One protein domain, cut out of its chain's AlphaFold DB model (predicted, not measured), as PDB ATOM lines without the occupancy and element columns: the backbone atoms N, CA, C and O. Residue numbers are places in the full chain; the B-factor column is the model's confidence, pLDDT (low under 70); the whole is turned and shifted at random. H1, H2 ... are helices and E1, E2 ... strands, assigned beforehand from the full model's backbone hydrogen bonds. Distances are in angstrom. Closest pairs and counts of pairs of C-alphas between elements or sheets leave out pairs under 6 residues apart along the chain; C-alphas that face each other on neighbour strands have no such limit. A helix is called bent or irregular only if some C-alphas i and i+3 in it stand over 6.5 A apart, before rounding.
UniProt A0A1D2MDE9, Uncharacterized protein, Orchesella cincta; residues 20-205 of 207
ATOM      1  N   GLU A  20     -43.069 -44.128   4.695       55.66
ATOM      2  CA  GLU A  20     -42.669 -43.043   5.573       55.66
ATOM      3  C   GLU A  20     -42.172 -43.721   6.841       55.66
ATOM      4  O   GLU A  20     -42.842 -44.584   7.417       55.66
ATOM      5  N   ALA A  21     -40.904 -43.481   7.141       75.69
ATOM      6  CA  ALA A  21     -40.249 -44.187   8.210       75.69
ATOM      7  C   ALA A  21     -40.817 -43.654   9.526       75.69
ATOM      8  O   ALA A  21     -40.856 -42.443   9.733       75.69
ATOM      9  N   LEU A  22     -41.307 -44.562  10.372       90.19
ATOM     10  CA  LEU A  22     -41.976 -44.206  11.618       90.19
ATOM     11  C   LEU A  22     -41.028 -43.397  12.508       90.19
ATOM     12  O   LEU A  22     -39.961 -43.890  12.888       90.19
ATOM     13  N   ASN A  23     -41.443 -42.188  12.873       92.94
ATOM     14  CA  ASN A  23     -40.706 -41.343  13.803       92.94
ATOM     15  C   ASN A  23     -41.180 -41.587  15.234       92.94
ATOM     16  O   ASN A  23     -42.376 -41.563  15.519       92.94
ATOM     17  N   CYS A  24     -40.251 -41.791  16.162       93.62
ATOM     18  CA  CYS A  24     -40.556 -41.959  17.579       93.62
ATOM     19  C   CYS A  24     -39.631 -41.107  18.434       93.62
ATOM     20  O   CYS A  24     -38.496 -40.830  18.059       93.62
ATOM     21  N   TYR A  25     -40.055 -40.771  19.651       93.88
ATOM     22  CA  TYR A  25     -39.128 -40.180  20.603       93.88
ATOM     23  C   TYR A  25     -38.172 -41.233  21.159       93.88
ATOM     24  O   TYR A  25     -38.611 -42.266  21.671       93.88
ATOM     25  N   PHE A  26     -36.878 -40.920  21.126       92.38
ATOM     26  CA  PHE A  26     -35.813 -41.660  21.787       92.38
ATOM     27  C   PHE A  26     -35.198 -40.808  22.898       92.38
ATOM     28  O   PHE A  26     -34.372 -39.925  22.659       92.38
ATOM     29  N   CYS A  27     -35.630 -41.044  24.131       91.94
ATOM     30  CA  CYS A  27     -35.093 -40.365  25.302       91.94
ATOM     31  C   CYS A  27     -35.626 -40.983  26.589       91.94
ATOM     32  O   CYS A  27     -36.584 -41.761  26.585       91.94
ATOM     33  N   GLY A  28     -35.075 -40.548  27.717       90.69
ATOM     34  CA  GLY A  28     -35.681 -40.853  28.997       90.69
ATOM     35  C   GLY A  28     -35.612 -39.715  29.993       90.69
ATOM     36  O   GLY A  28     -34.938 -38.704  29.810       90.69
ATOM     37  N   HIS A  29     -36.322 -39.902  31.091       91.25
ATOM     38  CA  HIS A  29     -36.189 -39.099  32.291       91.25
ATOM     39  C   HIS A  29     -36.150 -40.020  33.498       91.25
ATOM     40  O   HIS A  29     -36.866 -41.017  33.536       91.25
ATOM     41  N   VAL A  30     -35.340 -39.663  34.483       88.38
ATOM     42  CA  VAL A  30     -35.248 -40.365  35.755       88.38
ATOM     43  C   VAL A  30     -35.062 -39.323  36.852       88.38
ATOM     44  O   VAL A  30     -34.241 -38.421  36.698       88.38
ATOM     45  N   ASP A  31     -35.872 -39.401  37.911       86.25
ATOM     46  CA  ASP A  31     -35.828 -38.462  39.049       86.25
ATOM     47  C   ASP A  31     -34.607 -38.715  39.980       86.25
ATOM     48  O   ASP A  31     -34.451 -38.025  40.981       86.25
ATOM     49  N   ASP A  32     -33.736 -39.672  39.634       80.94
ATOM     50  CA  ASP A  32     -32.456 -39.965  40.292       80.94
ATOM     51  C   ASP A  32     -31.289 -39.461  39.417       80.94
ATOM     52  O   ASP A  32     -31.187 -39.795  38.229       80.94
ATOM     53  N   ASP A  33     -30.427 -38.617  39.979       75.19
ATOM     54  CA  ASP A  33     -29.301 -38.011  39.264       75.19
ATOM     55  C   ASP A  33     -28.061 -38.898  39.172       75.19
ATOM     56  O   ASP A  33     -27.246 -38.691  38.268       75.19
ATOM     57  N   ASP A  34     -27.973 -39.941  39.996       75.19
ATOM     58  CA  ASP A  34     -26.861 -40.891  39.962       75.19
ATOM     59  C   ASP A  34     -26.999 -41.886  38.799       75.19
ATOM     60  O   ASP A  34     -26.011 -42.457  38.320       75.19
ATOM     61  N   ILE A  35     -28.218 -42.063  38.279       72.12
ATOM     62  CA  ILE A  35     -28.478 -42.924  37.126       72.12
ATOM     63  C   ILE A  35     -28.130 -42.191  35.832       72.12
ATOM     64  O   ILE A  35     -28.846 -41.306  35.349       72.12
ATOM     65  N   LYS A  36     -27.023 -42.624  35.226       72.38
ATOM     66  CA  LYS A  36     -26.614 -42.191  33.890       72.38
ATOM     67  C   LYS A  36     -27.505 -42.840  32.841       72.38
ATOM     68  O   LYS A  36     -27.602 -44.059  32.757       72.38
ATOM     69  N   MET A  37     -28.112 -42.005  32.013       74.69
ATOM     70  CA  MET A  37     -28.933 -42.424  30.889       74.69
ATOM     71  C   MET A  37     -28.636 -41.520  29.704       74.69
ATOM     72  O   MET A  37     -28.563 -40.294  29.838       74.69
ATOM     73  N   GLU A  38     -28.466 -42.134  28.543       73.44
ATOM     74  CA  GLU A  38     -28.305 -41.402  27.299       73.44
ATOM     75  C   GLU A  38     -29.604 -40.660  26.958       73.44
ATOM     76  O   GLU A  38     -30.703 -41.173  27.165       73.44
ATOM     77  N   ASN A  39     -29.488 -39.423  26.472       83.69
ATOM     78  CA  ASN A  39     -30.639 -38.568  26.173       83.69
ATOM     79  C   ASN A  39     -31.583 -38.344  27.377       83.69
ATOM     80  O   ASN A  39     -32.796 -38.205  27.203       83.69
ATOM     81  N   LYS A  40     -31.033 -38.268  28.604       87.88
ATOM     82  CA  LYS A  40     -31.769 -37.820  29.802       87.88
ATOM     83  C   LYS A  40     -32.177 -36.348  29.657       87.88
ATOM     84  O   LYS A  40     -31.321 -35.467  29.602       87.88
ATOM     85  N   ASP A  41     -33.476 -36.059  29.625       92.38
ATOM     86  CA  ASP A  41     -34.003 -34.687  29.570       92.38
ATOM     87  C   ASP A  41     -35.366 -34.593  30.266       92.38
ATOM     88  O   ASP A  41     -36.231 -35.453  30.121       92.38
ATOM     89  N   SER A  42     -35.592 -33.501  30.996       92.38
ATOM     90  CA  SER A  42     -36.840 -33.272  31.739       92.38
ATOM     91  C   SER A  42     -38.110 -33.222  30.872       92.38
ATOM     92  O   SER A  42     -39.212 -33.449  31.380       92.38
ATOM     93  N   SER A  43     -37.987 -32.941  29.567       93.19
ATOM     94  CA  SER A  43     -39.099 -33.034  28.606       93.19
ATOM     95  C   SER A  43     -39.560 -34.474  28.378       93.19
ATOM     96  O   SER A  43     -40.711 -34.702  28.018       93.19
ATOM     97  N   CYS A  44     -38.709 -35.451  28.688       91.50
ATOM     98  CA  CYS A  44     -39.000 -36.874  28.603       91.50
ATOM     99  C   CYS A  44     -39.637 -37.424  29.881       91.50
ATOM    100  O   CYS A  44     -39.808 -38.632  30.021       91.50
ATOM    101  N   LYS A  45     -40.062 -36.577  30.821       91.31
ATOM    102  CA  LYS A  45     -40.858 -37.027  31.969       91.31
ATOM    103  C   LYS A  45     -42.192 -37.643  31.511       91.31
ATOM    104  O   LYS A  45     -42.710 -37.332  30.432       91.31
ATOM    105  N   ALA A  46     -42.753 -38.547  32.312       87.44
ATOM    106  CA  ALA A  46     -44.105 -39.059  32.090       87.44
ATOM    107  C   ALA A  46     -45.120 -37.897  32.010       87.44
ATOM    108  O   ALA A  46     -44.954 -36.876  32.675       87.44
ATOM    109  N   GLY A  47     -46.140 -38.031  31.155       86.81
ATOM    110  CA  GLY A  47     -47.148 -36.987  30.910       86.81
ATOM    111  C   GLY A  47     -46.676 -35.752  30.124       86.81
ATOM    112  O   GLY A  47     -47.480 -34.858  29.884       86.81
ATOM    113  N   LYS A  48     -45.405 -35.678  29.703       89.94
ATOM    114  CA  LYS A  48     -44.888 -34.585  28.863       89.94
ATOM    115  C   LYS A  48     -44.581 -35.061  27.449       89.94
ATOM    116  O   LYS A  48     -44.114 -36.186  27.267       89.94
ATOM    117  N   LYS A  49     -44.807 -34.176  26.473       91.69
ATOM    118  CA  LYS A  49     -44.271 -34.321  25.118       91.69
ATOM    119  C   LYS A  49     -42.763 -33.999  25.155       91.69
ATOM    120  O   LYS A  49     -42.410 -32.907  25.614       91.69
ATOM    121  N   PRO A  50     -41.884 -34.916  24.718       94.31
ATOM    122  CA  PRO A  50     -40.464 -34.630  24.554       94.31
ATOM    123  C   PRO A  50     -40.214 -33.503  23.549       94.31
ATOM    124  O   PRO A  50     -41.062 -33.192  22.716       94.31
ATOM    125  N   LYS A  51     -39.032 -32.886  23.621       95.06
ATOM    126  CA  LYS A  51     -38.580 -31.935  22.592       95.06
ATOM    127  C   LYS A  51     -38.388 -32.656  21.254       95.06
ATOM    128  O   LYS A  51     -37.846 -33.757  21.237       95.06
ATOM    129  N   ASP A  52     -38.695 -31.981  20.149       93.88
ATOM    130  CA  ASP A  52     -38.618 -32.554  18.794       93.88
ATOM    131  C   ASP A  52     -37.212 -33.039  18.407       93.88
ATOM    132  O   ASP A  52     -37.077 -33.978  17.639       93.88
ATOM    133  N   LYS A  53     -36.150 -32.494  19.018       93.69
ATOM    134  CA  LYS A  53     -34.771 -32.994  18.837       93.69
ATOM    135  C   LYS A  53     -34.562 -34.458  19.263       93.69
ATOM    136  O   LYS A  53     -33.504 -35.009  18.990       93.69
ATOM    137  N   PHE A  54     -35.499 -35.029  20.021       93.06
ATOM    138  CA  PHE A  54     -35.490 -36.437  20.419       93.06
ATOM    139  C   PHE A  54     -36.327 -37.315  19.488       93.06
ATOM    140  O   PHE A  54     -36.367 -38.520  19.709       93.06
ATOM    141  N   SER A  55     -37.025 -36.734  18.508       93.69
ATOM    142  CA  SER A  55     -37.701 -37.496  17.462       93.69
ATOM    143  C   SER A  55     -36.645 -38.106  16.546       93.69
ATOM    144  O   SER A  55     -35.719 -37.419  16.104       93.69
ATOM    145  N   VAL A  56     -36.743 -39.412  16.333       90.69
ATOM    146  CA  VAL A  56     -35.821 -40.188  15.513       90.69
ATOM    147  C   VAL A  56     -36.606 -41.087  14.575       90.69
ATOM    148  O   VAL A  56     -37.597 -41.701  14.969       90.69
ATOM    149  N   ASP A  57     -36.103 -41.211  13.356       90.81
ATOM    150  CA  ASP A  57     -36.553 -42.208  12.398       90.81
ATOM    151  C   ASP A  57     -36.122 -43.598  12.895       90.81
ATOM    152  O   ASP A  57     -34.922 -43.892  12.996       90.81
ATOM    153  N   CYS A  58     -37.089 -44.469  13.194       88.44
ATOM    154  CA  CYS A  58     -36.817 -45.816  13.693       88.44
ATOM    155  C   CYS A  58     -35.962 -46.657  12.743       88.44
ATOM    156  O   CYS A  58     -35.168 -47.475  13.198       88.44
ATOM    157  N   SER A  59     -36.045 -46.434  11.431       85.06
ATOM    158  CA  SER A  59     -35.223 -47.151  10.452       85.06
ATOM    159  C   SER A  59     -33.731 -46.807  10.546       85.06
ATOM    160  O   SER A  59     -32.894 -47.533  10.009       85.06
ATOM    161  N   THR A  60     -33.373 -45.724  11.246       83.56
ATOM    162  CA  THR A  60     -31.986 -45.252  11.376       83.56
ATOM    163  C   THR A  60     -31.285 -45.718  12.652       83.56
ATOM    164  O   THR A  60     -30.069 -45.536  12.775       83.56
ATOM    165  N   LEU A  61     -32.023 -46.319  13.592       82.56
ATOM    166  CA  LEU A  61     -31.477 -46.808  14.856       82.56
ATOM    167  C   LEU A  61     -30.716 -48.128  14.694       82.56
ATOM    168  O   LEU A  61     -30.933 -48.909  13.765       82.56
ATOM    169  N   GLU A  62     -29.831 -48.388  15.651       82.19
ATOM    170  CA  GLU A  62     -29.290 -49.724  15.877       82.19
ATOM    171  C   GLU A  62     -30.271 -50.528  16.733       82.19
ATOM    172  O   GLU A  62     -31.026 -49.969  17.525       82.19
ATOM    173  N   TYR A  63     -30.276 -51.848  16.570       79.81
ATOM    174  CA  TYR A  63     -31.265 -52.715  17.199       79.81
ATOM    175  C   TYR A  63     -30.594 -53.856  17.951       79.81
ATOM    176  O   TYR A  63     -29.840 -54.640  17.369       79.81
ATOM    177  N   ILE A  64     -30.904 -53.957  19.245       77.81
ATOM    178  CA  ILE A  64     -30.449 -55.051  20.104       77.81
ATOM    179  C   ILE A  64     -31.542 -56.129  20.127       77.81
ATOM    180  O   ILE A  64     -32.700 -55.800  20.410       77.81
ATOM    181  N   PRO A  65     -31.215 -57.400  19.831       78.62
ATOM    182  CA  PRO A  65     -32.166 -58.498  19.937       78.62
ATOM    183  C   PRO A  65     -32.595 -58.689  21.390       78.62
ATOM    184  O   PRO A  65     -31.761 -58.762  22.289       78.62
ATOM    185  N   MET A  66     -33.903 -58.791  21.596       74.69
ATOM    186  CA  MET A  66     -34.489 -59.155  22.882       74.69
ATOM    187  C   MET A  66     -34.708 -60.670  22.930       74.69
ATOM    188  O   MET A  66     -34.132 -61.320  23.789       74.69
ATOM    189  N   GLU A  67     -35.468 -61.217  21.972       73.38
ATOM    190  CA  GLU A  67     -35.630 -62.650  21.650       73.38
ATOM    191  C   GLU A  67     -36.596 -62.789  20.451       73.38
ATOM    192  O   GLU A  67     -37.256 -61.813  20.095       73.38
ATOM    193  N   GLU A  68     -36.704 -63.968  19.821       73.25
ATOM    194  CA  GLU A  68     -37.758 -64.298  18.827       73.25
ATOM    195  C   GLU A  68     -37.970 -63.266  17.690       73.25
ATOM    196  O   GLU A  68     -39.094 -62.986  17.275       73.25
ATOM    197  N   GLY A  69     -36.895 -62.650  17.187       76.44
ATOM    198  CA  GLY A  69     -36.999 -61.632  16.131       76.44
ATOM    199  C   GLY A  69     -37.562 -60.286  16.606       76.44
ATOM    200  O   GLY A  69     -38.036 -59.490  15.801       76.44
ATOM    201  N   ARG A  70     -37.530 -60.004  17.907       83.00
ATOM    202  CA  ARG A  70     -37.944 -58.719  18.480       83.00
ATOM    203  C   ARG A  70     -36.717 -57.940  18.898       83.00
ATOM    204  O   ARG A  70     -35.778 -58.502  19.466       83.00
ATOM    205  N   TYR A  71     -36.735 -56.643  18.632       85.00
ATOM    206  CA  TYR A  71     -35.577 -55.792  18.836       85.00
ATOM    207  C   TYR A  71     -35.962 -54.458  19.452       85.00
ATOM    208  O   TYR A  71     -36.990 -53.875  19.106       85.00
ATOM    209  N   ILE A  72     -35.091 -53.936  20.309       85.44
ATOM    210  CA  ILE A  72     -35.221 -52.600  20.890       85.44
ATOM    211  C   ILE A  72     -34.202 -51.655  20.258       85.44
ATOM    212  O   ILE A  72     -33.039 -52.019  20.073       85.44
ATOM    213  N   GLY A  73     -34.664 -50.463  19.889       82.88
ATOM    214  CA  GLY A  73     -33.844 -49.429  19.277       82.88
ATOM    215  C   GLY A  73     -32.885 -48.809  20.287       82.88
ATOM    216  O   GLY A  73     -33.277 -48.489  21.414       82.88
ATOM    217  N   VAL A  74     -31.638 -48.617  19.866       75.62
ATOM    218  CA  VAL A  74     -30.574 -47.936  20.605       75.62
ATOM    219  C   VAL A  74     -29.842 -46.934  19.702       75.62
ATOM    220  O   VAL A  74     -29.878 -47.058  18.472       75.62
ATOM    221  N   PRO A  75     -29.164 -45.927  20.281       63.34
ATOM    222  CA  PRO A  75     -28.404 -44.947  19.523       63.34
ATOM    223  C   PRO A  75     -27.271 -45.612  18.764       63.34
ATOM    224  O   PRO A  75     -26.585 -46.501  19.278       63.34
ATOM    225  N   LYS A  76     -27.055 -45.120  17.548       60.31
ATOM    226  CA  LYS A  76     -25.952 -45.550  16.703       60.31
ATOM    227  C   LYS A  76     -24.625 -45.227  17.389       60.31
ATOM    228  O   LYS A  76     -24.366 -44.063  17.694       60.31
ATOM    229  N   ASN A  77     -23.777 -46.234  17.592       51.66
ATOM    230  CA  ASN A  77     -22.531 -46.124  18.366       51.66
ATOM    231  C   ASN A  77     -22.727 -45.849  19.868       51.66
ATOM    232  O   ASN A  77     -21.838 -45.268  20.493       51.66
ATOM    233  N   SER A  78     -23.841 -46.279  20.472       48.25
ATOM    234  CA  SER A  78     -24.099 -46.112  21.918       48.25
ATOM    235  C   SER A  78     -23.002 -46.682  22.828       48.25
ATOM    236  O   SER A  78     -22.999 -46.424  24.030       48.25
ATOM    237  N   GLY A  79     -22.063 -47.475  22.297       38.16
ATOM    238  CA  GLY A  79     -20.960 -48.038  23.076       38.16
ATOM    239  C   GLY A  79     -21.441 -48.970  24.187       38.16
ATOM    240  O   GLY A  79     -20.620 -49.442  24.975       38.16
ATOM    241  N   LEU A  80     -22.751 -49.267  24.236       45.12
ATOM    242  CA  LEU A  80     -23.291 -50.431  24.903       45.12
ATOM    243  C   LEU A  80     -22.535 -51.591  24.282       45.12
ATOM    244  O   LEU A  80     -22.760 -51.945  23.127       45.12
ATOM    245  N   ALA A  81     -21.566 -52.107  25.032       35.97
ATOM    246  CA  ALA A  81     -20.878 -53.342  24.740       35.97
ATOM    247  C   ALA A  81     -21.921 -54.453  24.843       35.97
ATOM    248  O   ALA A  81     -21.978 -55.204  25.815       35.97
ATOM    249  N   VAL A  82     -22.802 -54.513  23.846       43.44
ATOM    250  CA  VAL A  82     -23.520 -55.718  23.503       43.44
ATOM    251  C   VAL A  82     -22.404 -56.732  23.356       43.44
ATOM    252  O   VAL A  82     -21.473 -56.514  22.577       43.44
ATOM    253  N   SER A  83     -22.397 -57.722  24.251       38.38
ATOM    254  CA  SER A  83     -21.364 -58.753  24.327       38.38
ATOM    255  C   SER A  83     -20.942 -59.145  22.916       38.38
ATOM    256  O   SER A  83     -21.799 -59.185  22.039       38.38
ATOM    257  N   SER A  84     -19.669 -59.439  22.685       40.50
ATOM    258  CA  SER A  84     -19.040 -59.700  21.377       40.50
ATOM    259  C   SER A  84     -19.722 -60.736  20.448       40.50
ATOM    260  O   SER A  84     -19.206 -61.010  19.372       40.50
ATOM    261  N   ASN A  85     -20.879 -61.279  20.834       44.12
ATOM    262  CA  ASN A  85     -21.760 -62.171  20.088       44.12
ATOM    263  C   ASN A  85     -23.121 -61.563  19.690       44.12
ATOM    264  O   ASN A  85     -23.941 -62.275  19.111       44.12
ATOM    265  N   THR A  86     -23.425 -60.303  20.004       49.31
ATOM    266  CA  THR A  86     -24.726 -59.722  19.651       49.31
ATOM    267  C   THR A  86     -24.640 -59.013  18.308       49.31
ATOM    268  O   THR A  86     -24.114 -57.910  18.188       49.31
ATOM    269  N   THR A  87     -25.150 -59.676  17.275       52.25
ATOM    270  CA  THR A  87     -25.216 -59.128  15.922       52.25
ATOM    271  C   THR A  87     -26.166 -57.933  15.903       52.25
ATOM    272  O   THR A  87     -27.379 -58.103  16.020       52.25
ATOM    273  N   LEU A  88     -25.620 -56.726  15.746       56.53
ATOM    274  CA  LEU A  88     -26.403 -55.545  15.384       56.53
ATOM    275  C   LEU A  88     -27.007 -55.798  13.999       56.53
ATOM    276  O   LEU A  88     -26.277 -56.036  13.035       56.53
ATOM    277  N   ILE A  89     -28.335 -55.813  13.907       58.06
ATOM    278  CA  ILE A  89     -29.027 -56.122  12.652       58.06
ATOM    279  C   ILE A  89     -29.403 -54.825  11.942       58.06
ATOM    280  O   ILE A  89     -30.136 -53.999  12.478       58.06
ATOM    281  N   THR A  90     -28.925 -54.680  10.707       52.75
ATOM    282  CA  THR A  90     -29.274 -53.580   9.801       52.75
ATOM    283  C   THR A  90     -30.686 -53.796   9.213       52.75
ATOM    284  O   THR A  90     -31.074 -54.938   8.945       52.75
ATOM    285  N   PRO A  91     -31.484 -52.740   8.978       50.31
ATOM    286  CA  PRO A  91     -32.950 -52.796   9.023       50.31
ATOM    287  C   PRO A  91     -33.668 -53.280   7.749       50.31
ATOM    288  O   PRO A  91     -34.893 -53.353   7.733       50.31
ATOM    289  N   ASN A  92     -32.954 -53.663   6.690       51.62
ATOM    290  CA  ASN A  92     -33.563 -54.019   5.399       51.62
ATOM    291  C   ASN A  92     -33.979 -55.497   5.299       51.62
ATOM    292  O   ASN A  92     -33.593 -56.198   4.366       51.62
ATOM    293  N   GLN A  93     -34.768 -55.988   6.254       55.06
ATOM    294  CA  GLN A  93     -35.420 -57.296   6.116       55.06
ATOM    295  C   GLN A  93     -36.936 -57.104   6.101       55.06
ATOM    296  O   GLN A  93     -37.486 -56.520   7.032       55.06
ATOM    297  N   SER A  94     -37.585 -57.592   5.040       66.19
ATOM    298  CA  SER A  94     -39.039 -57.777   4.964       66.19
ATOM    299  C   SER A  94     -39.535 -58.645   6.125       66.19
ATOM    300  O   SER A  94     -38.781 -59.510   6.579       66.19
ATOM    301  N   GLY A  95     -40.782 -58.472   6.573       77.12
ATOM    302  CA  GLY A  95     -41.351 -59.286   7.653       77.12
ATOM    303  C   GLY A  95     -41.306 -58.641   9.039       77.12
ATOM    304  O   GLY A  95     -41.402 -59.361  10.032       77.12
ATOM    305  N   PHE A  96     -41.136 -57.317   9.136       84.31
ATOM    306  CA  PHE A  96     -41.081 -56.600  10.414       84.31
ATOM    307  C   PHE A  96     -41.836 -55.271  10.378       84.31
ATOM    308  O   PHE A  96     -41.789 -54.553   9.384       84.31
ATOM    309  N   ASN A  97     -42.419 -54.909  11.520       87.00
ATOM    310  CA  ASN A  97     -43.038 -53.615  11.781       87.00
ATOM    311  C   ASN A  97     -42.211 -52.810  12.793       87.00
ATOM    312  O   ASN A  97     -41.638 -53.371  13.733       87.00
ATOM    313  N   TYR A  98     -42.196 -51.486  12.630       88.69
ATOM    314  CA  TYR A  98     -41.735 -50.558  13.663       88.69
ATOM    315  C   TYR A  98     -42.911 -50.100  14.521       88.69
ATOM    316  O   TYR A  98     -44.020 -49.907  14.026       88.69
ATOM    317  N   THR A  99     -42.660 -49.898  15.810       92.38
ATOM    318  CA  THR A  99     -43.608 -49.274  16.731       92.38
ATOM    319  C   THR A  99     -42.865 -48.386  17.722       92.38
ATOM    320  O   THR A  99     -41.778 -48.726  18.195       92.38
ATOM    321  N   CYS A 100     -43.442 -47.234  18.047       93.69
ATOM    322  CA  CYS A 100     -42.957 -46.416  19.141       93.69
ATOM    323  C   CYS A 100     -43.339 -47.069  20.458       93.69
ATOM    324  O   CYS A 100     -44.480 -47.472  20.644       93.69
ATOM    325  N   PHE A 101     -42.409 -47.104  21.399       93.12
ATOM    326  CA  PHE A 101     -42.604 -47.669  22.722       93.12
ATOM    327  C   PHE A 101     -42.370 -46.612  23.795       93.12
ATOM    328  O   PHE A 101     -41.502 -45.739  23.667       93.12
ATOM    329  N   LYS A 102     -43.146 -46.698  24.874       92.94
ATOM    330  CA  LYS A 102     -42.972 -45.919  26.095       92.94
ATOM    331  C   LYS A 102     -43.163 -46.806  27.312       92.94
ATOM    332  O   LYS A 102     -44.209 -47.430  27.458       92.94
ATOM    333  N   ALA A 103     -42.202 -46.751  28.224       91.56
ATOM    334  CA  ALA A 103     -42.305 -47.326  29.555       91.56
ATOM    335  C   ALA A 103     -42.257 -46.224  30.618       91.56
ATOM    336  O   ALA A 103     -41.467 -45.286  30.517       91.56
ATOM    337  N   THR A 104     -43.084 -46.337  31.650       91.94
ATOM    338  CA  THR A 104     -43.071 -45.476  32.839       91.94
ATOM    339  C   THR A 104     -42.996 -46.332  34.092       91.94
ATOM    340  O   THR A 104     -43.786 -47.265  34.215       91.94
ATOM    341  N   MET A 105     -42.103 -45.980  35.015       90.69
ATOM    342  CA  MET A 105     -41.928 -46.653  36.304       90.69
ATOM    343  C   MET A 105     -42.131 -45.660  37.444       90.69
ATOM    344  O   MET A 105     -41.606 -44.547  37.384       90.69
ATOM    345  N   ASP A 106     -42.846 -46.079  38.481       91.44
ATOM    346  CA  ASP A 106     -42.926 -45.402  39.778       91.44
ATOM    347  C   ASP A 106     -42.852 -46.468  40.876       91.44
ATOM    348  O   ASP A 106     -43.815 -47.200  41.118       91.44
ATOM    349  N   GLY A 107     -41.671 -46.643  41.464       89.69
ATOM    350  CA  GLY A 107     -41.428 -47.741  42.395       89.69
ATOM    351  C   GLY A 107     -39.966 -47.905  42.770       89.69
ATOM    352  O   GLY A 107     -39.262 -46.917  42.936       89.69
ATOM    353  N   LYS A 108     -39.504 -49.146  42.934       85.81
ATOM    354  CA  LYS A 108     -38.195 -49.457  43.520       85.81
ATOM    355  C   LYS A 108     -37.409 -50.429  42.642       85.81
ATOM    356  O   LYS A 108     -37.960 -51.401  42.128       85.81
ATOM    357  N   ILE A 109     -36.104 -50.199  42.499       83.44
ATOM    358  CA  ILE A 109     -35.193 -51.150  41.843       83.44
ATOM    359  C   ILE A 109     -34.781 -52.218  42.864       83.44
ATOM    360  O   ILE A 109     -34.394 -51.893  43.994       83.44
ATOM    361  N   ILE A 110     -34.840 -53.491  42.471       83.50
ATOM    362  CA  ILE A 110     -34.442 -54.627  43.311       83.50
ATOM    363  C   ILE A 110     -32.987 -54.457  43.761       83.50
ATOM    364  O   ILE A 110     -32.112 -54.088  42.983       83.50
ATOM    365  N   GLY A 111     -32.719 -54.728  45.040       75.88
ATOM    366  CA  GLY A 111     -31.365 -54.655  45.599       75.88
ATOM    367  C   GLY A 111     -30.859 -53.237  45.878       75.88
ATOM    368  O   GLY A 111     -29.767 -53.086  46.415       75.88
ATOM    369  N   THR A 112     -31.653 -52.203  45.588       75.81
ATOM    370  CA  THR A 112     -31.361 -50.811  45.967       75.81
ATOM    371  C   THR A 112     -32.359 -50.323  47.017       75.81
ATOM    372  O   THR A 112     -33.389 -50.957  47.228       75.81
ATOM    373  N   ASN A 113     -32.085 -49.199  47.684       70.94
ATOM    374  CA  ASN A 113     -33.065 -48.502  48.533       70.94
ATOM    375  C   ASN A 113     -33.692 -47.277  47.852       70.94
ATOM    376  O   ASN A 113     -34.445 -46.547  48.492       70.94
ATOM    377  N   SER A 114     -33.407 -47.070  46.568       74.50
ATOM    378  CA  SER A 114     -33.854 -45.896  45.830       74.50
ATOM    379  C   SER A 114     -35.269 -46.093  45.298       74.50
ATOM    380  O   SER A 114     -35.562 -47.075  44.610       74.50
ATOM    381  N   ASN A 115     -36.141 -45.133  45.607       80.38
ATOM    382  CA  ASN A 115     -37.391 -44.968  44.880       80.38
ATOM    383  C   ASN A 115     -37.085 -44.258  43.563       80.38
ATOM    384  O   ASN A 115     -36.392 -43.244  43.541       80.38
ATOM    385  N   LEU A 116     -37.628 -44.786  42.477       84.69
ATOM    386  CA  LEU A 116     -37.390 -44.336  41.127       84.69
ATOM    387  C   LEU A 116     -38.698 -43.918  40.477       84.69
ATOM    388  O   LEU A 116     -39.651 -44.696  40.411       84.69
ATOM    389  N   LYS A 117     -38.693 -42.718  39.901       89.31
ATOM    390  CA  LYS A 117     -39.658 -42.334  38.877       89.31
ATOM    391  C   LYS A 117     -38.924 -42.177  37.565       89.31
ATOM    392  O   LYS A 117     -38.052 -41.316  37.448       89.31
ATOM    393  N   ALA A 118     -39.272 -43.010  36.596       89.12
ATOM    394  CA  ALA A 118     -38.619 -43.029  35.302       89.12
ATOM    395  C   ALA A 118     -39.628 -43.072  34.158       89.12
ATOM    396  O   ALA A 118     -40.742 -43.579  34.289       89.12
ATOM    397  N   ALA A 119     -39.222 -42.538  33.016       90.75
ATOM    398  CA  ALA A 119     -39.908 -42.715  31.752       90.75
ATOM    399  C   ALA A 119     -38.865 -42.933  30.661       90.75
ATOM    400  O   ALA A 119     -37.940 -42.136  30.545       90.75
ATOM    401  N   VAL A 120     -39.026 -43.979  29.858       90.75
ATOM    402  CA  VAL A 120     -38.148 -44.312  28.731       90.75
ATOM    403  C   VAL A 120     -38.999 -44.404  27.474       90.75
ATOM    404  O   VAL A 120     -40.121 -44.910  27.511       90.75
ATOM    405  N   ARG A 121     -38.483 -43.872  26.372       92.00
ATOM    406  CA  ARG A 121     -39.114 -43.873  25.054       92.00
ATOM    407  C   ARG A 121     -38.095 -44.318  24.020       92.00
ATOM    408  O   ARG A 121     -36.954 -43.865  24.069       92.00
ATOM    409  N   THR A 122     -38.499 -45.212  23.129       91.75
ATOM    410  CA  THR A 122     -37.647 -45.725  22.050       91.75
ATOM    411  C   THR A 122     -38.500 -46.315  20.924       91.75
ATOM    412  O   THR A 122     -39.727 -46.366  21.032       91.75
ATOM    413  N   CYS A 123     -37.855 -46.772  19.858       91.50
ATOM    414  CA  CYS A 123     -38.447 -47.636  18.851       91.50
ATOM    415  C   CYS A 123     -38.326 -49.104  19.264       91.50
ATOM    416  O   CYS A 123     -37.310 -49.535  19.808       91.50
ATOM    417  N   VAL A 124     -39.325 -49.900  18.915       91.06
ATOM    418  CA  VAL A 124     -39.264 -51.359  18.948       91.06
ATOM    419  C   VAL A 124     -39.529 -51.861  17.537       91.06
ATOM    420  O   VAL A 124     -40.343 -51.304  16.801       91.06
ATOM    421  N   ARG A 125     -38.808 -52.908  17.150       88.50
ATOM    422  CA  ARG A 125     -39.036 -53.643  15.912       88.50
ATOM    423  C   ARG A 125     -39.562 -55.023  16.268       88.50
ATOM    424  O   ARG A 125     -38.937 -55.739  17.051       88.50
ATOM    425  N   VAL A 126     -40.696 -55.391  15.691       88.12
ATOM    426  CA  VAL A 126     -41.357 -56.679  15.926       88.12
ATOM    427  C   VAL A 126     -41.614 -57.390  14.604       88.12
ATOM    428  O   VAL A 126     -41.737 -56.711  13.583       88.12
ATOM    429  N   PRO A 127     -41.694 -58.730  14.586       85.75
ATOM    430  CA  PRO A 127     -42.139 -59.452  13.401       85.75
ATOM    431  C   PRO A 127     -43.515 -58.955  12.942       85.75
ATOM    432  O   PRO A 127     -44.330 -58.525  13.762       85.75
ATOM    433  N   GLU A 128     -43.779 -59.023  11.638       85.81
ATOM    434  CA  GLU A 128     -45.126 -58.800  11.107       85.81
ATOM    435  C   GLU A 128     -46.132 -59.682  11.860       85.81
ATOM    436  O   GLU A 128     -45.955 -60.890  12.014       85.81
ATOM    437  N   THR A 129     -47.177 -59.049  12.381       85.12
ATOM    438  CA  THR A 129     -48.168 -59.684  13.246       85.12
ATOM    439  C   THR A 129     -49.544 -59.100  12.965       85.12
ATOM    440  O   THR A 129     -49.669 -57.940  12.578       85.12
ATOM    441  N   ASN A 130     -50.582 -59.906  13.192       87.06
ATOM    442  CA  ASN A 130     -51.977 -59.461  13.155       87.06
ATOM    443  C   ASN A 130     -52.432 -58.853  14.497       87.06
ATOM    444  O   ASN A 130     -53.585 -58.443  14.627       87.06
ATOM    445  N   GLN A 131     -51.562 -58.846  15.513       87.81
ATOM    446  CA  GLN A 131     -51.816 -58.185  16.791       87.81
ATOM    447  C   GLN A 131     -51.774 -56.661  16.629       87.81
ATOM    448  O   GLN A 131     -51.064 -56.128  15.777       87.81
ATOM    449  N   THR A 132     -52.529 -55.952  17.467       89.00
ATOM    450  CA  THR A 132     -52.495 -54.486  17.487       89.00
ATOM    451  C   THR A 132     -51.128 -53.980  17.964       89.00
ATOM    452  O   THR A 132     -50.511 -54.557  18.862       89.00
ATOM    453  N   LEU A 133     -50.648 -52.900  17.346       89.38
ATOM    454  CA  LEU A 133     -49.443 -52.179  17.773       89.38
ATOM    455  C   LEU A 133     -49.781 -50.952  18.628       89.38
ATOM    456  O   LEU A 133     -48.907 -50.429  19.314       89.38
ATOM    457  N   ASP A 134     -51.042 -50.521  18.629       91.69
ATOM    458  CA  ASP A 134     -51.516 -49.343  19.349       91.69
ATOM    459  C   ASP A 134     -52.224 -49.790  20.632       91.69
ATOM    460  O   ASP A 134     -53.427 -50.067  20.637       91.69
ATOM    461  N   VAL A 135     -51.465 -49.915  21.721       91.88
ATOM    462  CA  VAL A 135     -51.965 -50.414  23.011       91.88
ATOM    463  C   VAL A 135     -51.320 -49.700  24.184       91.88
ATOM    464  O   VAL A 135     -50.194 -49.220  24.106       91.88
ATOM    465  N   CYS A 136     -52.039 -49.653  25.304       91.94
ATOM    466  CA  CYS A 136     -51.531 -49.142  26.567       91.94
ATOM    467  C   CYS A 136     -52.015 -50.019  27.720       91.94
ATOM    468  O   CYS A 136     -53.197 -50.348  27.813       91.94
ATOM    469  N   TYR A 137     -51.098 -50.320  28.630       92.94
ATOM    470  CA  TYR A 137     -51.330 -51.086  29.845       92.94
ATOM    471  C   TYR A 137     -50.730 -50.351  31.037       92.94
ATOM    472  O   TYR A 137     -49.661 -49.744  30.927       92.94
ATOM    473  N   ALA A 138     -51.397 -50.425  32.185       92.75
ATOM    474  CA  ALA A 138     -50.841 -49.967  33.448       92.75
ATOM    475  C   ALA A 138     -51.279 -50.869  34.590       92.75
ATOM    476  O   ALA A 138     -52.469 -51.043  34.825       92.75
ATOM    477  N   GLU A 139     -50.297 -51.410  35.295       93.25
ATOM    478  CA  GLU A 139     -50.468 -52.375  36.373       93.25
ATOM    479  C   GLU A 139     -49.263 -52.321  37.320       93.25
ATOM    480  O   GLU A 139     -48.273 -51.626  37.078       93.25
ATOM    481  N   ASP A 140     -49.335 -53.088  38.403       93.38
ATOM    482  CA  ASP A 140     -48.145 -53.449  39.175       93.38
ATOM    483  C   ASP A 140     -47.208 -54.325  38.331       93.38
ATOM    484  O   ASP A 140     -47.671 -55.138  37.524       93.38
ATOM    485  N   ASN A 141     -45.897 -54.244  38.568       92.19
ATOM    486  CA  ASN A 141     -44.908 -55.069  37.870       92.19
ATOM    487  C   ASN A 141     -45.226 -56.576  37.962       92.19
ATOM    488  O   ASN A 141     -45.099 -57.321  36.997       92.19
ATOM    489  N   SER A 142     -45.744 -57.020  39.109       93.25
ATOM    490  CA  SER A 142     -46.182 -58.410  39.316       93.25
ATOM    491  C   SER A 142     -47.367 -58.865  38.451       93.25
ATOM    492  O   SER A 142     -47.617 -60.066  38.365       93.25
ATOM    493  N   LYS A 143     -48.115 -57.946  37.829       95.00
ATOM    494  CA  LYS A 143     -49.355 -58.237  37.085       95.00
ATOM    495  C   LYS A 143     -49.305 -57.825  35.619       95.00
ATOM    496  O   LYS A 143     -50.040 -58.390  34.816       95.00
ATOM    497  N   ILE A 144     -48.453 -56.863  35.265       93.12
ATOM    498  CA  ILE A 144     -48.432 -56.238  33.936       93.12
ATOM    499  C   ILE A 144     -48.277 -57.253  32.799       93.12
ATOM    500  O   ILE A 144     -49.009 -57.170  31.819       93.12
ATOM    501  N   VAL A 145     -47.413 -58.262  32.949       93.44
ATOM    502  CA  VAL A 145     -47.222 -59.307  31.925       93.44
ATOM    503  C   VAL A 145     -48.513 -60.089  31.676       93.44
ATOM    504  O   VAL A 145     -48.859 -60.337  30.529       93.44
ATOM    505  N   GLY A 146     -49.268 -60.415  32.731       93.75
ATOM    506  CA  GLY A 146     -50.552 -61.110  32.607       93.75
ATOM    507  C   GLY A 146     -51.693 -60.235  32.073       93.75
ATOM    508  O   GLY A 146     -52.717 -60.768  31.654       93.75
ATOM    509  N   ALA A 147     -51.537 -58.908  32.091       93.25
ATOM    510  CA  ALA A 147     -52.526 -57.969  31.565       93.25
ATOM    511  C   ALA A 147     -52.356 -57.699  30.060       93.25
ATOM    512  O   ALA A 147     -53.343 -57.419  29.374       93.25
ATOM    513  N   ILE A 148     -51.124 -57.781  29.550       94.06
ATOM    514  CA  ILE A 148     -50.804 -57.559  28.137       94.06
ATOM    515  C   ILE A 148     -51.371 -58.705  27.296       94.06
ATOM    516  O   ILE A 148     -51.182 -59.875  27.625       94.06
ATOM    517  N   LYS A 149     -52.048 -58.377  26.193       94.50
ATOM    518  CA  LYS A 149     -52.642 -59.379  25.290       94.50
ATOM    519  C   LYS A 149     -51.737 -59.721  24.115       94.50
ATOM    520  O   LYS A 149     -51.898 -60.768  23.500       94.50
ATOM    521  N   GLU A 150     -50.825 -58.820  23.787       91.88
ATOM    522  CA  GLU A 150     -49.927 -58.934  22.658       91.88
ATOM    523  C   GLU A 150     -48.655 -59.652  23.091       91.88
ATOM    524  O   GLU A 150     -47.870 -59.129  23.888       91.88
ATOM    525  N   ASP A 151     -48.428 -60.833  22.518       89.50
ATOM    526  CA  ASP A 151     -47.241 -61.635  22.815       89.50
ATOM    527  C   ASP A 151     -45.983 -60.798  22.613       89.50
ATOM    528  O   ASP A 151     -45.094 -60.807  23.462       89.50
ATOM    529  N   TRP A 152     -45.930 -60.012  21.527       87.25
ATOM    530  CA  TRP A 152     -44.812 -59.121  21.213       87.25
ATOM    531  C   TRP A 152     -44.450 -58.195  22.391       87.25
ATOM    532  O   TRP A 152     -43.273 -58.099  22.753       87.25
ATOM    533  N   LEU A 153     -45.452 -57.591  23.037       89.88
ATOM    534  CA  LEU A 153     -45.287 -56.616  24.114       89.88
ATOM    535  C   LEU A 153     -45.031 -57.282  25.472       89.88
ATOM    536  O   LEU A 153     -44.291 -56.720  26.280       89.88
ATOM    537  N   GLN A 154     -45.559 -58.488  25.714       90.31
ATOM    538  CA  GLN A 154     -45.261 -59.255  26.933       90.31
ATOM    539  C   GLN A 154     -43.756 -59.475  27.100       90.31
ATOM    540  O   GLN A 154     -43.210 -59.262  28.180       90.31
ATOM    541  N   TYR A 155     -43.056 -59.836  26.025       84.94
ATOM    542  CA  TYR A 155     -41.611 -60.065  26.091       84.94
ATOM    543  C   TYR A 155     -40.840 -58.762  26.285       84.94
ATOM    544  O   TYR A 155     -39.895 -58.713  27.074       84.94
ATOM    545  N   VAL A 156     -41.265 -57.684  25.611       84.06
ATOM    546  CA  VAL A 156     -40.672 -56.359  25.825       84.06
ATOM    547  C   VAL A 156     -40.806 -55.953  27.293       84.06
ATOM    548  O   VAL A 156     -39.843 -55.456  27.881       84.06
ATOM    549  N   ALA A 157     -41.964 -56.221  27.900       87.38
ATOM    550  CA  ALA A 157     -42.210 -55.996  29.316       87.38
ATOM    551  C   ALA A 157     -41.271 -56.836  30.194       87.38
ATOM    552  O   ALA A 157     -40.557 -56.265  31.009       87.38
ATOM    553  N   ILE A 158     -41.200 -58.157  30.002       83.75
ATOM    554  CA  ILE A 158     -40.367 -59.058  30.822       83.75
ATOM    555  C   ILE A 158     -38.916 -58.568  30.901       83.75
ATOM    556  O   ILE A 158     -38.368 -58.424  31.995       83.75
ATOM    557  N   VAL A 159     -38.307 -58.253  29.755       78.44
ATOM    558  CA  VAL A 159     -36.896 -57.845  29.697       78.44
ATOM    559  C   VAL A 159     -36.673 -56.479  30.349       78.44
ATOM    560  O   VAL A 159     -35.727 -56.311  31.117       78.44
ATOM    561  N   ASN A 160     -37.539 -55.498  30.077       77.38
ATOM    562  CA  ASN A 160     -37.363 -54.139  30.601       77.38
ATOM    563  C   ASN A 160     -37.731 -54.013  32.086       77.38
ATOM    564  O   ASN A 160     -37.306 -53.061  32.740       77.38
ATOM    565  N   LEU A 161     -38.531 -54.940  32.615       83.62
ATOM    566  CA  LEU A 161     -39.093 -54.851  33.960       83.62
ATOM    567  C   LEU A 161     -38.421 -55.748  35.000       83.62
ATOM    568  O   LEU A 161     -38.621 -55.536  36.197       83.62
ATOM    569  N   ALA A 162     -37.598 -56.706  34.568       83.31
ATOM    570  CA  ALA A 162     -36.868 -57.613  35.452       83.31
ATOM    571  C   ALA A 162     -36.101 -56.925  36.610       83.31
ATOM    572  O   ALA A 162     -36.058 -57.503  37.698       83.31
ATOM    573  N   PRO A 163     -35.526 -55.711  36.459       84.56
ATOM    574  CA  PRO A 163     -34.817 -55.045  37.557       84.56
ATOM    575  C   PRO A 163     -35.708 -54.441  38.659       84.56
ATOM    576  O   PRO A 163     -35.179 -53.991  39.676       84.56
ATOM    577  N   TYR A 164     -37.030 -54.368  38.478       87.31
ATOM    578  CA  TYR A 164     -37.933 -53.608  39.354       87.31
ATOM    579  C   TYR A 164     -38.719 -54.493  40.321       87.31
ATOM    580  O   TYR A 164     -39.043 -55.641  40.030       87.31
ATOM    581  N   SER A 165     -39.067 -53.953  41.490       90.31
ATOM    582  CA  SER A 165     -39.851 -54.665  42.502       90.31
ATOM    583  C   SER A 165     -41.279 -54.961  42.030       90.31
ATOM    584  O   SER A 165     -41.835 -54.258  41.187       90.31
ATOM    585  N   ASN A 166     -41.903 -55.987  42.613       91.69
ATOM    586  CA  ASN A 166     -43.247 -56.460  42.249       91.69
ATOM    587  C   ASN A 166     -44.368 -55.418  42.413       91.69
ATOM    588  O   ASN A 166     -45.395 -55.524  41.741       91.69
ATOM    589  N   ASP A 167     -44.186 -54.461  43.320       91.12
ATOM    590  CA  ASP A 167     -45.108 -53.371  43.651       91.12
ATOM    591  C   ASP A 167     -44.842 -52.083  42.856       91.12
ATOM    592  O   ASP A 167     -45.602 -51.121  42.976       91.12
ATOM    593  N   THR A 168     -43.793 -52.062  42.024       90.94
ATOM    594  CA  THR A 168     -43.517 -50.935  41.128       90.94
ATOM    595  C   THR A 168     -44.698 -50.735  40.187       90.94
ATOM    596  O   THR A 168     -45.129 -51.675  39.519       90.94
ATOM    597  N   LYS A 169     -45.221 -49.507  40.125       93.31
ATOM    598  CA  LYS A 169     -46.267 -49.138  39.172       93.31
ATOM    599  C   LYS A 169     -45.632 -48.988  37.804       93.31
ATOM    600  O   LYS A 169     -44.731 -48.171  37.615       93.31
ATOM    601  N   VAL A 170     -46.119 -49.781  36.865       91.31
ATOM    602  CA  VAL A 170     -45.612 -49.849  35.504       91.31
ATOM    603  C   VAL A 170     -46.687 -49.358  34.563       91.31
ATOM    604  O   VAL A 170     -47.865 -49.671  34.708       91.31
ATOM    605  N   GLY A 171     -46.260 -48.610  33.558       92.69
ATOM    606  CA  GLY A 171     -47.103 -48.279  32.435       92.69
ATOM    607  C   GLY A 171     -46.365 -48.469  31.126       92.69
ATOM    608  O   GLY A 171     -45.292 -47.898  30.948       92.69
ATOM    609  N   LEU A 172     -46.938 -49.258  30.226       92.75
ATOM    610  CA  LEU A 172     -46.375 -49.572  28.921       92.75
ATOM    611  C   LEU A 172     -47.349 -49.128  27.846       92.75
ATOM    612  O   LEU A 172     -48.526 -49.467  27.906       92.75
ATOM    613  N   CYS A 173     -46.860 -48.378  26.871       92.81
ATOM    614  CA  CYS A 173     -47.632 -47.994  25.703       92.81
ATOM    615  C   CYS A 173     -46.824 -48.248  24.444       92.81
ATOM    616  O   CYS A 173     -45.606 -48.041  24.422       92.81
ATOM    617  N   SER A 174     -47.532 -48.608  23.389       93.12
ATOM    618  CA  SER A 174     -47.004 -48.649  22.045       93.12
ATOM    619  C   SER A 174     -47.958 -48.039  21.044       93.12
ATOM    620  O   SER A 174     -49.154 -47.909  21.314       93.12
ATOM    621  N   CYS A 175     -47.405 -47.610  19.918       91.75
ATOM    622  CA  CYS A 175     -48.174 -46.991  18.856       91.75
ATOM    623  C   CYS A 175     -47.414 -46.980  17.521       91.75
ATOM    624  O   CYS A 175     -46.194 -47.147  17.481       91.75
ATOM    625  N   SER A 176     -48.143 -46.814  16.422       90.81
ATOM    626  CA  SER A 176     -47.664 -46.966  15.040       90.81
ATOM    627  C   SER A 176     -47.793 -45.691  14.196       90.81
ATOM    628  O   SER A 176     -47.697 -45.739  12.975       90.81
ATOM    629  N   SER A 177     -47.998 -44.542  14.849       90.25
ATOM    630  CA  SER A 177     -48.033 -43.215  14.219       90.25
ATOM    631  C   SER A 177     -46.846 -42.356  14.650       90.25
ATOM    632  O   SER A 177     -46.270 -42.568  15.715       90.25
ATOM    633  N   ASP A 178     -46.485 -41.368  13.840       90.31
ATOM    634  CA  ASP A 178     -45.337 -40.507  14.125       90.31
ATOM    635  C   ASP A 178     -45.462 -39.763  15.462       90.31
ATOM    636  O   ASP A 178     -46.517 -39.231  15.820       90.31
ATOM    637  N   ASP A 179     -44.357 -39.738  16.214       89.69
ATOM    638  CA  ASP A 179     -44.179 -39.068  17.508       89.69
ATOM    639  C   ASP A 179     -45.204 -39.473  18.589       89.69
ATOM    640  O   ASP A 179     -45.353 -38.823  19.636       89.69
ATOM    641  N   CYS A 180     -45.910 -40.583  18.378       88.44
ATOM    642  CA  CYS A 180     -47.063 -40.961  19.183       88.44
ATOM    643  C   CYS A 180     -46.687 -41.275  20.638       88.44
ATOM    644  O   CYS A 180     -47.464 -41.007  21.552       88.44
ATOM    645  N   ASN A 181     -45.460 -41.732  20.911       90.38
ATOM    646  CA  ASN A 181     -44.991 -42.014  22.271       90.38
ATOM    647  C   ASN A 181     -44.663 -40.756  23.102       90.38
ATOM    648  O   ASN A 181     -44.163 -40.873  24.225       90.38
ATOM    649  N   GLY A 182     -44.972 -39.552  22.612       81.12
ATOM    650  CA  GLY A 182     -44.706 -38.301  23.314       81.12
ATOM    651  C   GLY A 182     -45.442 -38.199  24.652       81.12
ATOM    652  O   GLY A 182     -44.874 -38.462  25.722       81.12
ATOM    653  N   ALA A 183     -46.722 -37.825  24.603       76.44
ATOM    654  CA  ALA A 183     -47.532 -37.571  25.794       76.44
ATOM    655  C   ALA A 183     -48.292 -38.800  26.321       76.44
ATOM    656  O   ALA A 183     -48.793 -38.717  27.438       76.44
ATOM    657  N   LEU A 184     -48.323 -39.927  25.589       70.12
ATOM    658  CA  LEU A 184     -49.127 -41.114  25.931       70.12
ATOM    659  C   LEU A 184     -49.021 -41.478  27.412       70.12
ATOM    660  O   LEU A 184     -47.967 -41.895  27.893       70.12
ATOM    661  N   SER A 185     -50.084 -41.256  28.167       59.97
ATOM    662  CA  SER A 185     -50.167 -41.681  29.554       59.97
ATOM    663  C   SER A 185     -50.713 -43.100  29.576       59.97
ATOM    664  O   SER A 185     -51.843 -43.340  29.175       59.97
ATOM    665  N   SER A 186     -49.903 -44.019  30.082       56.34
ATOM    666  CA  SER A 186     -50.337 -45.339  30.540       56.34
ATOM    667  C   SER A 186     -51.242 -45.240  31.772       56.34
ATOM    668  O   SER A 186     -52.035 -46.137  32.031       56.34
ATOM    669  N   VAL A 187     -51.143 -44.140  32.530       43.31
ATOM    670  CA  VAL A 187     -51.956 -43.893  33.723       43.31
ATOM    671  C   VAL A 187     -53.420 -43.936  33.320       43.31
ATOM    672  O   VAL A 187     -53.835 -43.151  32.466       43.31
ATOM    673  N   SER A 188     -54.148 -44.883  33.914       37.94
ATOM    674  CA  SER A 188     -55.557 -45.138  33.659       37.94
ATOM    675  C   SER A 188     -56.296 -43.839  33.368       37.94
ATOM    676  O   SER A 188     -56.258 -42.879  34.145       37.94
ATOM    677  N   VAL A 189     -56.999 -43.803  32.238       35.97
ATOM    678  CA  VAL A 189     -58.136 -42.901  32.129       35.97
ATOM    679  C   VAL A 189     -59.095 -43.404  33.200       35.97
ATOM    680  O   VAL A 189     -59.888 -44.313  32.959       35.97
ATOM    681  N   SER A 190     -58.968 -42.900  34.433       35.72
ATOM    682  CA  SER A 190     -60.004 -43.111  35.430       35.72
ATOM    683  C   SER A 190     -61.288 -42.645  34.750       35.72
ATOM    684  O   SER A 190     -61.311 -41.583  34.118       35.72
ATOM    685  N   GLY A 191     -62.349 -43.455  34.804       36.12
ATOM    686  CA  GLY A 191     -63.625 -43.157  34.131       36.12
ATOM    687  C   GLY A 191     -64.191 -41.762  34.452       36.12
ATOM    688  O   GLY A 191     -65.067 -41.264  33.753       36.12
ATOM    689  N   SER A 192     -63.636 -41.091  35.463       40.22
ATOM    690  CA  SER A 192     -63.817 -39.684  35.814       40.22
ATOM    691  C   SER A 192     -63.488 -38.691  34.682       40.22
ATOM    692  O   SER A 192     -64.193 -37.695  34.551       40.22
ATOM    693  N   VAL A 193     -62.465 -38.930  33.845       40.06
ATOM    694  CA  VAL A 193     -62.095 -37.992  32.756       40.06
ATOM    695  C   VAL A 193     -63.076 -38.087  31.580       40.06
ATOM    696  O   VAL A 193     -63.448 -37.065  31.008       40.06
ATOM    697  N   LEU A 194     -63.593 -39.288  31.289       40.28
ATOM    698  CA  LEU A 194     -64.659 -39.499  30.297       40.28
ATOM    699  C   LEU A 194     -65.999 -38.883  30.738       40.28
ATOM    700  O   LEU A 194     -66.750 -38.368  29.902       40.28
ATOM    701  N   LEU A 195     -66.270 -38.871  32.047       42.28
ATOM    702  CA  LEU A 195     -67.421 -38.176  32.633       42.28
ATOM    703  C   LEU A 195     -67.293 -36.650  32.532       42.28
ATOM    704  O   LEU A 195     -68.280 -35.985  32.235       42.28
ATOM    705  N   ALA A 196     -66.094 -36.082  32.694       43.06
ATOM    706  CA  ALA A 196     -65.900 -34.636  32.574       43.06
ATOM    707  C   ALA A 196     -66.156 -34.125  31.142       43.06
ATOM    708  O   ALA A 196     -66.808 -33.096  30.963       43.06
ATOM    709  N   THR A 197     -65.732 -34.860  30.107       42.09
ATOM    710  CA  THR A 197     -65.992 -34.472  28.707       42.09
ATOM    711  C   THR A 197     -67.453 -34.648  28.289       42.09
ATOM    712  O   THR A 197     -67.967 -33.837  27.522       42.09
ATOM    713  N   THR A 198     -68.157 -35.653  28.817       46.31
ATOM    714  CA  THR A 198     -69.594 -35.831  28.535       46.31
ATOM    715  C   THR A 198     -70.465 -34.825  29.291       46.31
ATOM    716  O   THR A 198     -71.432 -34.330  28.713       46.31
ATOM    717  N   LEU A 199     -70.101 -34.431  30.520       40.38
ATOM    718  CA  LEU A 199     -70.838 -33.409  31.274       40.38
ATOM    719  C   LEU A 199     -70.703 -32.011  30.642       40.38
ATOM    720  O   LEU A 199     -71.693 -31.293  30.531       40.38
ATOM    721  N   VAL A 200     -69.508 -31.636  30.169       48.75
ATOM    722  CA  VAL A 200     -69.281 -30.336  29.502       48.75
ATOM    723  C   VAL A 200     -69.999 -30.259  28.146       48.75
ATOM    724  O   VAL A 200     -70.521 -29.203  27.786       48.75
ATOM    725  N   ALA A 201     -70.115 -31.375  27.420       45.06
ATOM    726  CA  ALA A 201     -70.892 -31.440  26.177       45.06
ATOM    727  C   ALA A 201     -72.418 -31.410  26.410       45.06
ATOM    728  O   ALA A 201     -73.163 -30.951  25.545       45.06
ATOM    729  N   PHE A 202     -72.894 -31.872  27.573       42.91
ATOM    730  CA  PHE A 202     -74.311 -31.792  27.940       42.91
ATOM    731  C   PHE A 202     -74.702 -30.400  28.447       42.91
ATOM    732  O   PHE A 202     -75.751 -29.885  28.066       42.91
ATOM    733  N   ILE A 203     -73.850 -29.759  29.251       50.00
ATOM    734  CA  ILE A 203     -74.123 -28.425  29.809       50.00
ATOM    735  C   ILE A 203     -74.058 -27.342  28.721       50.00
ATOM    736  O   ILE A 203     -74.873 -26.427  28.729       50.00
ATOM    737  N   SER A 204     -73.174 -27.474  27.727       40.47
ATOM    738  CA  SER A 204     -73.083 -26.523  26.603       40.47
ATOM    739  C   SER A 204     -74.230 -26.617  25.584       40.47
ATOM    740  O   SER A 204     -74.324 -25.770  24.704       40.47
ATOM    741  N   LYS A 205     -75.122 -27.611  25.704       44.28
ATOM    742  CA  LYS A 205     -76.388 -27.691  24.950       44.28
ATOM    743  C   LYS A 205     -77.614 -27.229  25.747       44.28
ATOM    744  O   LYS A 205     -78.714 -27.222  25.201       44.28
TER     745      LYS A 205
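AT A GLANCE: This is residues 20 to 205 of the 207 residues of an uncharacterized protein of Orchesella cincta (UniProt A0A1D2MDE9). A twisted sheet of seven strands, with the long hairpin E6 and E7 in it, curls round helix H2; the short helix H1 is beside H2 on the same face, over E8. E1 packs on E6 and E7 and pairs with E3 in a small second sheet, while residues 189 to 205, with H3, stick out as a tail along the longest axis. The printed part has 186 residues with nine named strands and three named helices, in the order E1 to E8, H1, H2, E9, H3; the class is mixed, with under half of the residues, 91, in named elements. The large sheet is branched and its neighbour pairs are antiparallel. The whole is compact, with a radius of gyration of the C-alphas of 17.2 A and spans of 63 by 43 by 34 A.

HOW THE PARTS SIT: E1, residues 23 to 25, runs on into E2, residues 27 to 30, at 16 degrees. E1 is antiparallel to E3, residues 55 to 57, with N 24 and O 56 at 2.9 A, within hydrogen-bond range, as are the N and O pairs below. E4, residues 62 to 67, and E5, residues 70 to 74, form a hairpin, with N 64 and O 72 at 3.0 A. E6, residues 96 to 108, and E7, residues 115 to 127, form another, with N 103 and O 120 at 2.9 A; E6 bends by 53 degrees at residue 99 and E7 by 60 degrees at residue 123. E2 and E5 lie on one side of E7, E6 on the other; N 29 and O 119 are 2.8 A apart, N 73 and O 123 2.8 A. E9, residues 169 to 175, is the antiparallel neighbour of E6, with N 102 and O 173 at 2.8 A, and of the edge strand E8, residues 135 to 140, with N 137 and O 172 at 2.8 A. H1, residues 141 to 147, is irregular, with C-alphas 142 and 145 7.5 A apart; its height over the sheet is 6.0 A. H1 and H2, residues 151 to 161, form a helical hairpin and touch, closest at the C-alphas of Val 145 and Gln 154, 5.4 A, at a shallow tilt of 3 degrees, opposite ways. H3, residues 191 to 203, stands free. In H3 every O i to N i+4 pair is within hydrogen-bond range, in H2 6 of 7, in H1 1 of 3, beside 2 of 4 O i to N i+3 pairs.

IN THESE COORDINATES: E1 begins at C-alpha 23, (-40.706, -41.343, 13.803). E6 measures 34.0 A and E7 35.0 A from first to last C-alpha, E9 20.5 A, H2 15.4 A and H3 18.6 A. H3 ends at C-alpha 203, (-74.123, -28.425, 29.809).

THE WHOLE: The C-alphas farthest apart, those of Ser 84 and Lys 205, are 65.8 A apart. The printed part has no cut. The links E2 to E3, E5 to E6 and E9 to H3 are long. The pLDDT is under 70 at residue 20, residues 75 to 94 and residues 185 to 205.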